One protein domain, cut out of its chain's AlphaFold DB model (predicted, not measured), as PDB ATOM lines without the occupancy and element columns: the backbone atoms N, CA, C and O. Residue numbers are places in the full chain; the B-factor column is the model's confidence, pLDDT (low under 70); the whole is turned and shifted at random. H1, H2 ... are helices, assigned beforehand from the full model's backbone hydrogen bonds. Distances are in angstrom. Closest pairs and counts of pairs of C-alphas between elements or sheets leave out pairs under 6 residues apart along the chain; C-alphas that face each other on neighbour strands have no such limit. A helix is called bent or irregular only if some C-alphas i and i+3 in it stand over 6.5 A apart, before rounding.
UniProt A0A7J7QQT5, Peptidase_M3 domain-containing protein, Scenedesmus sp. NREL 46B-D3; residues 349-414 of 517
ATOM      1  N   SER A 349      14.358 -97.341   6.245       84.94
ATOM      2  CA  SER A 349      13.047 -97.121   6.850       84.94
ATOM      3  C   SER A 349      12.557 -98.398   7.537       84.94
ATOM      4  O   SER A 349      12.948 -99.504   7.169       84.94
ATOM      5  N   LEU A 350      11.634 -98.256   8.491       86.50
ATOM      6  CA  LEU A 350      10.939 -99.387   9.119       86.50
ATOM      7  C   LEU A 350      10.171-100.250   8.102       86.50
ATOM      8  O   LEU A 350       9.903-101.416   8.368       86.50
ATOM      9  N   LEU A 351       9.829 -99.686   6.938       87.69
ATOM     10  CA  LEU A 351       9.148-100.399   5.854       87.69
ATOM     11  C   LEU A 351      10.085-101.321   5.056       87.69
ATOM     12  O   LEU A 351       9.610-102.270   4.439       87.69
ATOM     13  N   GLY A 352      11.393-101.048   5.048       86.62
ATOM     14  CA  GLY A 352      12.433-101.862   4.409       86.62
ATOM     15  C   GLY A 352      12.453-101.887   2.872       86.62
ATOM     16  O   GLY A 352      13.536-101.971   2.299       86.62
ATOM     17  N   SER A 353      11.304-101.812   2.187       90.31
ATOM     18  CA  SER A 353      11.212-101.865   0.717       90.31
ATOM     19  C   SER A 353      10.034-101.064   0.148       90.31
ATOM     20  O   SER A 353       9.046-100.796   0.843       90.31
ATOM     21  N   TRP A 354      10.095-100.704  -1.143       94.00
ATOM     22  CA  TRP A 354       8.974-100.006  -1.791       94.00
ATOM     23  C   TRP A 354       7.765-100.913  -2.017       94.00
ATOM     24  O   TRP A 354       6.641-100.418  -1.991       94.00
ATOM     25  N   GLN A 355       7.947-102.226  -2.201       94.38
ATOM     26  CA  GLN A 355       6.822-103.152  -2.379       94.38
ATOM     27  C   GLN A 355       5.980-103.233  -1.104       94.38
ATOM     28  O   GLN A 355       4.752-103.248  -1.190       94.38
ATOM     29  N   ALA A 356       6.626-103.236   0.070       92.75
ATOM     30  CA  ALA A 356       5.941-103.194   1.358       92.75
ATOM     31  C   ALA A 356       5.171-101.875   1.531       92.75
ATOM     32  O   ALA A 356       3.983-101.894   1.862       92.75
ATOM     33  N   ALA A 357       5.804-100.738   1.217       94.12
ATOM     34  CA  ALA A 357       5.159 -99.425   1.247       94.12
ATOM     35  C   ALA A 357       3.946 -99.349   0.296       94.12
ATOM     36  O   ALA A 357       2.851 -98.960   0.704       94.12
ATOM     37  N   ALA A 358       4.105 -99.790  -0.956       95.38
ATOM     38  CA  ALA A 358       3.044 -99.811  -1.961       95.38
ATOM     39  C   ALA A 358       1.924-100.806  -1.616       95.38
ATOM     40  O   ALA A 358       0.761-100.564  -1.934       95.38
ATOM     41  N   GLY A 359       2.250-101.937  -0.987       96.12
ATOM     42  CA  GLY A 359       1.269-102.894  -0.477       96.12
ATOM     43  C   GLY A 359       0.414-102.290   0.635       96.12
ATOM     44  O   GLY A 359      -0.811-102.363   0.567       96.12
ATOM     45  N   CYS A 360       1.047-101.621   1.601       95.50
ATOM     46  CA  CYS A 360       0.359-100.908   2.676       95.50
ATOM     47  C   CYS A 360      -0.555 -99.800   2.129       95.50
ATOM     48  O   CYS A 360      -1.735 -99.758   2.472       95.50
ATOM     49  N   CYS A 361      -0.055 -98.967   1.207       96.50
ATOM     50  CA  CYS A 361      -0.854 -97.905   0.587       96.50
ATOM     51  C   CYS A 361      -2.059 -98.464  -0.182       96.50
ATOM     52  O   CYS A 361      -3.153 -97.923  -0.067       96.50
ATOM     53  N   ARG A 362      -1.893 -99.570  -0.922       97.81
ATOM     54  CA  ARG A 362      -3.000-100.230  -1.636       97.81
ATOM     55  C   ARG A 362      -4.050-100.806  -0.690       97.81
ATOM     56  O   ARG A 362      -5.237-100.655  -0.952       97.81
ATOM     57  N   GLN A 363      -3.631-101.434   0.409       97.50
ATOM     58  CA  GLN A 363      -4.554-101.942   1.431       97.50
ATOM     59  C   GLN A 363      -5.335-100.805   2.098       97.50
ATOM     60  O   GLN A 363      -6.547-100.913   2.266       97.50
ATOM     61  N   LEU A 364      -4.656 -99.702   2.429       97.31
ATOM     62  CA  LEU A 364      -5.292 -98.517   2.997       97.31
ATOM     63  C   LEU A 364      -6.265 -97.870   2.003       97.31
ATOM     64  O   LEU A 364      -7.390 -97.553   2.378       97.31
ATOM     65  N   ALA A 365      -5.869 -97.728   0.737       97.12
ATOM     66  CA  ALA A 365      -6.728 -97.193  -0.315       97.12
ATOM     67  C   ALA A 365      -7.987 -98.052  -0.504       97.12
ATOM     68  O   ALA A 365      -9.086 -97.509  -0.519       97.12
ATOM     69  N   ALA A 366      -7.850 -99.382  -0.554       97.62
ATOM     70  CA  ALA A 366      -8.990-100.296  -0.651       97.62
ATOM     71  C   ALA A 366      -9.930-100.194   0.565       97.62
ATOM     72  O   ALA A 366     -11.147-100.239   0.409       97.62
ATOM     73  N   ALA A 367      -9.382-100.012   1.772       97.94
ATOM     74  CA  ALA A 367     -10.177 -99.835   2.988       97.94
ATOM     75  C   ALA A 367     -10.918 -98.484   3.034       97.94
ATOM     76  O   ALA A 367     -12.031 -98.417   3.552       97.94
ATOM     77  N   LEU A 368     -10.320 -97.415   2.493       97.25
ATOM     78  CA  LEU A 368     -10.893 -96.062   2.482       97.25
ATOM     79  C   LEU A 368     -11.800 -95.784   1.275       97.25
ATOM     80  O   LEU A 368     -12.637 -94.887   1.345       97.25
ATOM     81  N   GLN A 369     -11.679 -96.558   0.194       97.38
ATOM     82  CA  GLN A 369     -12.468 -96.410  -1.030       97.38
ATOM     83  C   GLN A 369     -13.989 -96.299  -0.805       97.38
ATOM     84  O   GLN A 369     -14.582 -95.392  -1.391       97.38
ATOM     85  N   PRO A 370     -14.657 -97.133   0.025       96.94
ATOM     86  CA  PRO A 370     -16.102 -96.999   0.227       96.94
ATOM     87  C   PRO A 370     -16.485 -95.685   0.919       96.94
ATOM     88  O   PRO A 370     -17.464 -95.055   0.524       96.94
ATOM     89  N   ALA A 371     -15.702 -95.240   1.906       94.25
ATOM     90  CA  ALA A 371     -15.939 -93.970   2.590       94.25
ATOM     91  C   ALA A 371     -15.680 -92.774   1.659       94.25
ATOM     92  O   ALA A 371     -16.466 -91.831   1.634       94.25
ATOM     93  N   ALA A 372     -14.628 -92.839   0.836       92.00
ATOM     94  CA  ALA A 372     -14.335 -91.820  -0.167       92.00
ATOM     95  C   ALA A 372     -15.448 -91.724  -1.225       92.00
ATOM     96  O   ALA A 372     -15.891 -90.627  -1.540       92.00
ATOM     97  N   ALA A 373     -15.958 -92.857  -1.719       92.69
ATOM     98  CA  ALA A 373     -17.071 -92.873  -2.668       92.69
ATOM     99  C   ALA A 373     -18.360 -92.284  -2.069       92.69
ATOM    100  O   ALA A 373     -19.098 -91.589  -2.762       92.69
ATOM    101  N   GLN A 374     -18.633 -92.530  -0.782       92.06
ATOM    102  CA  GLN A 374     -19.750 -91.890  -0.079       92.06
ATOM    103  C   GLN A 374     -19.548 -90.377   0.050       92.06
ATOM    104  O   GLN A 374     -20.483 -89.626  -0.213       92.06
ATOM    105  N   ALA A 375     -18.341 -89.932   0.407       89.75
ATOM    106  CA  ALA A 375     -18.017 -88.513   0.514       89.75
ATOM    107  C   ALA A 375     -18.148 -87.792  -0.837       89.75
ATOM    108  O   ALA A 375     -18.757 -86.733  -0.896       89.75
ATOM    109  N   VAL A 376     -17.659 -88.386  -1.931       90.25
ATOM    110  CA  VAL A 376     -17.797 -87.815  -3.284       90.25
ATOM    111  C   VAL A 376     -19.270 -87.647  -3.662       90.25
ATOM    112  O   VAL A 376     -19.660 -86.551  -4.047       90.25
ATOM    113  N   ARG A 377     -20.121 -88.658  -3.427       89.75
ATOM    114  CA  ARG A 377     -21.572 -88.538  -3.677       89.75
ATOM    115  C   ARG A 377     -22.232 -87.432  -2.853       89.75
ATOM    116  O   ARG A 377     -23.132 -86.760  -3.341       89.75
ATOM    117  N   GLN A 378     -21.815 -87.247  -1.600       88.75
ATOM    118  CA  GLN A 378     -22.321 -86.154  -0.760       88.75
ATOM    119  C   GLN A 378     -21.912 -84.784  -1.319       88.75
ATOM    120  O   GLN A 378     -22.720 -83.859  -1.312       88.75
ATOM    121  N   LEU A 379     -20.683 -84.660  -1.829       89.00
ATOM    122  CA  LEU A 379     -20.198 -83.427  -2.451       89.00
ATOM    123  C   LEU A 379     -20.937 -83.125  -3.761       89.00
ATOM    124  O   LEU A 379     -21.358 -81.989  -3.960       89.00
ATOM    125  N   GLU A 380     -21.161 -84.132  -4.605       88.31
ATOM    126  CA  GLU A 380     -21.951 -84.012  -5.841       88.31
ATOM    127  C   GLU A 380     -23.388 -83.550  -5.546       88.31
ATOM    128  O   GLU A 380     -23.890 -82.622  -6.178       88.31
ATOM    129  N   GLN A 381     -24.038 -84.131  -4.531       86.56
ATOM    130  CA  GLN A 381     -25.381 -83.715  -4.105       86.56
ATOM    131  C   GLN A 381     -25.416 -82.263  -3.618       86.56
ATOM    132  O   GLN A 381     -26.355 -81.529  -3.928       86.56
ATOM    133  N   LEU A 382     -24.400 -81.823  -2.872       84.81
ATOM    134  CA  LEU A 382     -24.313 -80.434  -2.422       84.81
ATOM    135  C   LEU A 382     -24.085 -79.466  -3.581       84.81
ATOM    136  O   LEU A 382     -24.686 -78.394  -3.599       84.81
ATOM    137  N   GLN A 383     -23.270 -79.846  -4.566       84.19
ATOM    138  CA  GLN A 383     -23.058 -79.045  -5.769       84.19
ATOM    139  C   GLN A 383     -24.370 -78.860  -6.555       84.19
ATOM    140  O   GLN A 383     -24.671 -77.746  -6.988       84.19
ATOM    141  N   GLN A 384     -25.187 -79.915  -6.671       82.25
ATOM    142  CA  GLN A 384     -26.515 -79.849  -7.296       82.25
ATOM    143  C   GLN A 384     -27.473 -78.930  -6.523       82.25
ATOM    144  O   GLN A 384     -28.176 -78.118  -7.121       82.25
ATOM    145  N   GLN A 385     -27.486 -79.016  -5.189       81.81
ATOM    146  CA  GLN A 385     -28.355 -78.188  -4.340       81.81
ATOM    147  C   GLN A 385     -27.994 -76.699  -4.377       81.81
ATOM    148  O   GLN A 385     -28.875 -75.852  -4.245       81.81
ATOM    149  N   GLN A 386     -26.714 -76.373  -4.561       75.44
ATOM    150  CA  GLN A 386     -26.221 -74.992  -4.594       75.44
ATOM    151  C   GLN A 386     -26.341 -74.329  -5.978       75.44
ATOM    152  O   GLN A 386     -25.818 -73.234  -6.173       75.44
ATOM    153  N   GLY A 387     -27.056 -74.952  -6.923       64.19
ATOM    154  CA  GLY A 387     -27.323 -74.369  -8.237       64.19
ATOM    155  C   GLY A 387     -26.144 -74.470  -9.202       64.19
ATOM    156  O   GLY A 387     -25.936 -73.558 -10.001       64.19
ATOM    157  N   GLY A 388     -25.365 -75.560  -9.127       60.31
ATOM    158  CA  GLY A 388     -24.367 -75.889 -10.146       60.31
ATOM    159  C   GLY A 388     -24.949 -75.736 -11.557       60.31
ATOM    160  O   GLY A 388     -26.122 -76.037 -11.779       60.31
ATOM    161  N   ALA A 389     -24.142 -75.199 -12.478       53.72
ATOM    162  CA  ALA A 389     -24.571 -74.845 -13.828       53.72
ATOM    163  C   ALA A 389     -25.413 -75.972 -14.465       53.72
ATOM    164  O   ALA A 389     -25.014 -77.134 -14.370       53.72
ATOM    165  N   PRO A 390     -26.535 -75.655 -15.139       50.06
ATOM    166  CA  PRO A 390     -27.463 -76.647 -15.698       50.06
ATOM    167  C   PRO A 390     -26.834 -77.586 -16.745       50.06
ATOM    168  O   PRO A 390     -27.439 -78.600 -17.082       50.06
ATOM    169  N   ASP A 391     -25.621 -77.274 -17.215       53.59
ATOM    170  CA  ASP A 391     -24.840 -78.069 -18.170       53.59
ATOM    171  C   ASP A 391     -23.808 -79.009 -17.514       53.59
ATOM    172  O   ASP A 391     -23.140 -79.774 -18.212       53.59
ATOM    173  N   ALA A 392     -23.647 -78.979 -16.186       53.69
ATOM    174  CA  ALA A 392     -22.828 -79.963 -15.485       53.69
ATOM    175  C   ALA A 392     -23.614 -81.278 -15.396       53.69
ATOM    176  O   ALA A 392     -24.535 -81.418 -14.589       53.69
ATOM    177  N   GLY A 393     -23.271 -82.230 -16.266       55.41
ATOM    178  CA  GLY A 393     -23.846 -83.570 -16.248       55.41
ATOM    179  C   GLY A 393     -23.776 -84.210 -14.857       55.41
ATOM    180  O   GLY A 393     -22.890 -83.924 -14.051       55.41
ATOM    181  N   GLU A 394     -24.741 -85.080 -14.572       55.22
ATOM    182  CA  GLU A 394     -24.843 -85.809 -13.310       55.22
ATOM    183  C   GLU A 394     -23.526 -86.564 -13.014       55.22
ATOM    184  O   GLU A 394     -23.173 -87.500 -13.728       55.22
ATOM    185  N   GLY A 395     -22.788 -86.138 -11.978       62.00
ATOM    186  CA  GLY A 395     -21.578 -86.821 -11.494       62.00
ATOM    187  C   GLY A 395     -20.219 -86.216 -11.879       62.00
ATOM    188  O   GLY A 395     -19.216 -86.910 -11.738       62.00
ATOM    189  N   ASP A 396     -20.146 -84.963 -12.346       73.12
ATOM    190  CA  ASP A 396     -18.865 -84.338 -12.729       73.12
ATOM    191  C   ASP A 396     -18.413 -83.248 -11.732       73.12
ATOM    192  O   ASP A 396     -18.499 -82.040 -11.978       73.12
ATOM    193  N   LEU A 397     -17.942 -83.674 -10.551       83.06
ATOM    194  CA  LEU A 397     -17.347 -82.768  -9.563       83.06
ATOM    195  C   LEU A 397     -15.973 -82.289 -10.054       83.06
ATOM    196  O   LEU A 397     -14.969 -82.999  -9.955       83.06
ATOM    197  N   HIS A 398     -15.915 -81.054 -10.550       87.56
ATOM    198  CA  HIS A 398     -14.670 -80.456 -11.023       87.56
ATOM    199  C   HIS A 398     -13.657 -80.261  -9.877       87.56
ATOM    200  O   HIS A 398     -14.019 -79.878  -8.763       87.56
ATOM    201  N   GLY A 399     -12.359 -80.439 -10.153       87.00
ATOM    202  CA  GLY A 399     -11.289 -80.307  -9.145       87.00
ATOM    203  C   GLY A 399     -11.252 -78.941  -8.439       87.00
ATOM    204  O   GLY A 399     -10.900 -78.862  -7.263       87.00
ATOM    205  N   ALA A 400     -11.689 -77.887  -9.133       89.38
ATOM    206  CA  ALA A 400     -11.822 -76.533  -8.589       89.38
ATOM    207  C   ALA A 400     -12.927 -76.393  -7.521       89.38
ATOM    208  O   ALA A 400     -12.854 -75.498  -6.682       89.38
ATOM    209  N   ASP A 401     -13.934 -77.273  -7.533       90.44
ATOM    210  CA  ASP A 401     -15.106 -77.200  -6.652       90.44
ATOM    211  C   ASP A 401     -14.965 -78.073  -5.398       90.44
ATOM    212  O   ASP A 401     -15.640 -77.830  -4.398       90.44
ATOM    213  N   VAL A 402     -14.046 -79.046  -5.398       91.06
ATOM    214  CA  VAL A 402     -13.846 -79.992  -4.283       91.06
ATOM    215  C   VAL A 402     -13.592 -79.268  -2.958       91.06
ATOM    216  O   VAL A 402     -14.219 -79.586  -1.948       91.06
ATOM    217  N   ALA A 403     -12.680 -78.291  -2.947       90.75
ATOM    218  CA  ALA A 403     -12.320 -77.562  -1.732       90.75
ATOM    219  C   ALA A 403     -13.489 -76.724  -1.192       90.75
ATOM    220  O   ALA A 403     -13.708 -76.693   0.019       90.75
ATOM    221  N   TYR A 404     -14.255 -76.096  -2.085       90.88
ATOM    222  CA  TYR A 404     -15.438 -75.319  -1.737       90.88
ATOM    223  C   TYR A 404     -16.541 -76.209  -1.162       90.88
ATOM    224  O   TYR A 404     -17.014 -75.964  -0.054       90.88
ATOM    225  N   CYS A 405     -16.899 -77.299  -1.846       90.12
ATOM    226  CA  CYS A 405     -17.922 -78.228  -1.369       90.12
ATOM    227  C   CYS A 405     -17.532 -78.860  -0.023       90.12
ATOM    228  O   CYS A 405     -18.371 -78.947   0.870       90.12
ATOM    229  N   LEU A 406     -16.257 -79.226   0.174       90.06
ATOM    230  CA  LEU A 406     -15.762 -79.715   1.467       90.06
ATOM    231  C   LEU A 406     -15.898 -78.663   2.569       90.06
ATOM    232  O   LEU A 406     -16.289 -78.997   3.689       90.06
ATOM    233  N   HIS A 407     -15.590 -77.401   2.268       87.25
ATOM    234  CA  HIS A 407     -15.756 -76.312   3.223       87.25
ATOM    235  C   HIS A 407     -17.232 -76.112   3.592       87.25
ATOM    236  O   HIS A 407     -17.563 -76.027   4.774       87.25
ATOM    237  N   GLN A 408     -18.133 -76.152   2.608       86.25
ATOM    238  CA  GLN A 408     -19.577 -76.071   2.838       86.25
ATOM    239  C   GLN A 408     -20.111 -77.271   3.638       86.25
ATOM    240  O   GLN A 408     -20.916 -77.080   4.547       86.25
ATOM    241  N   CYS A 409     -19.623 -78.497   3.392       84.75
ATOM    242  CA  CYS A 409     -19.933 -79.655   4.242       84.75
ATOM    243  C   CYS A 409     -19.548 -79.403   5.700       84.75
ATOM    244  O   CYS A 409     -20.323 -79.706   6.603       84.75
ATOM    245  N   GLN A 410     -18.342 -78.880   5.934       83.56
ATOM    246  CA  GLN A 410     -17.832 -78.632   7.282       83.56
ATOM    247  C   GLN A 410     -18.665 -77.571   8.005       83.56
ATOM    248  O   GLN A 410     -19.022 -77.777   9.162       83.56
ATOM    249  N   LEU A 411     -19.024 -76.486   7.315       80.50
ATOM    250  CA  LEU A 411     -19.909 -75.449   7.854       80.50
ATOM    251  C   LEU A 411     -21.340 -75.955   8.086       80.50
ATOM    252  O   LEU A 411     -21.996 -75.511   9.019       80.50
ATOM    253  N   GLY A 412     -21.827 -76.894   7.272       77.94
ATOM    254  CA  GLY A 412     -23.139 -77.515   7.467       77.94
ATOM    255  C   GLY A 412     -23.181 -78.530   8.615       77.94
ATOM    256  O   GLY A 412     -24.229 -78.721   9.225       77.94
ATOM    257  N   GLN A 413     -22.058 -79.188   8.917       78.19
ATOM    258  CA  GLN A 413     -21.947 -80.171  10.005       78.19
ATOM    259  C   GLN A 413     -21.658 -79.534  11.368       78.19
ATOM    260  O   GLN A 413     -22.006 -80.111  12.397       78.19
ATOM    261  N   LEU A 414     -20.994 -78.379  11.380       73.12
ATOM    262  CA  LEU A 414     -20.624 -77.651  12.588       73.12
ATOM    263  C   LEU A 414     -21.499 -76.410  12.689       73.12
ATOM    264  O   LEU A 414     -21.346 -75.489  11.890       73.12
TER     265      LEU A 414
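AT A GLANCE: This is residues 349 to 414 of the 517 residues of the protein "Peptidase_M3 domain-containing protein" of Scenedesmus sp. NREL 46B-D3 (UniProt A0A7J7QQT5). A long bent helix, H1, makes the length of the model, and a shorter helix, H2, crosses its second arm, H1b, at about a right angle; the first arm, H1a, reaches away with no helix beside it. A long loop, residues 386 to 398, leads from the one helix to the other. The printed part has 66 residues with two named helices, H1 then H2, and no named strand, and its class is all helix. It is only just extended, close to loose, with a radius of gyration of the C-alphas of 16.6 A, and elongated, spanning 50 by 29 by 20 A.

HOW THE PARTS SIT: H1, residues 354 to 385, was assigned as one helix by its hydrogen bonds, but it is bent: C-alphas 367 and 370 are 7.1 A apart. Its arms, H1a of residues 354 to 367 and H1b of residues 370 to 385, stand at a steep tilt of 54 degrees. H2, residues 399 to 413, touches H1b, which meets it with residues 379 to 383 alone; their closest C-alphas, those of Leu 379 and Cys 405, are 5.8 A apart. The lines of H1b and H2 are about perpendicular, at 90 degrees, that of H2 being a rough one. H1a and H2 are apart. Every O i to N i+4 pair is within hydrogen-bond range in H1a and H1b, and 9 of 11 are in H2.

IN THESE COORDINATES: H1a begins at C-alpha 354 (8.974, -100.006, -1.791) and is 19.7 A long from first to last C-alpha. H1b is 22.9 A long and ends at C-alpha 385 (-28.355, -78.188, -4.340). H2 is 21.9 A long and ends at C-alpha 413 (-21.947, -80.171, 10.005); it is only just irregular, with C-alphas 400 and 403 7.0 A apart.

THE WHOLE: The two C-alphas farthest apart, those of Gly 352 and Pro 390, are 51.3 A apart. Residues 361 to 374, which belong to H1, stand free. The printed part has no cut. The link from H1 to H2 is long, with 13 residues. The mean pLDDT of the printed part is 84.8, and residues 387 to 395 are under 70.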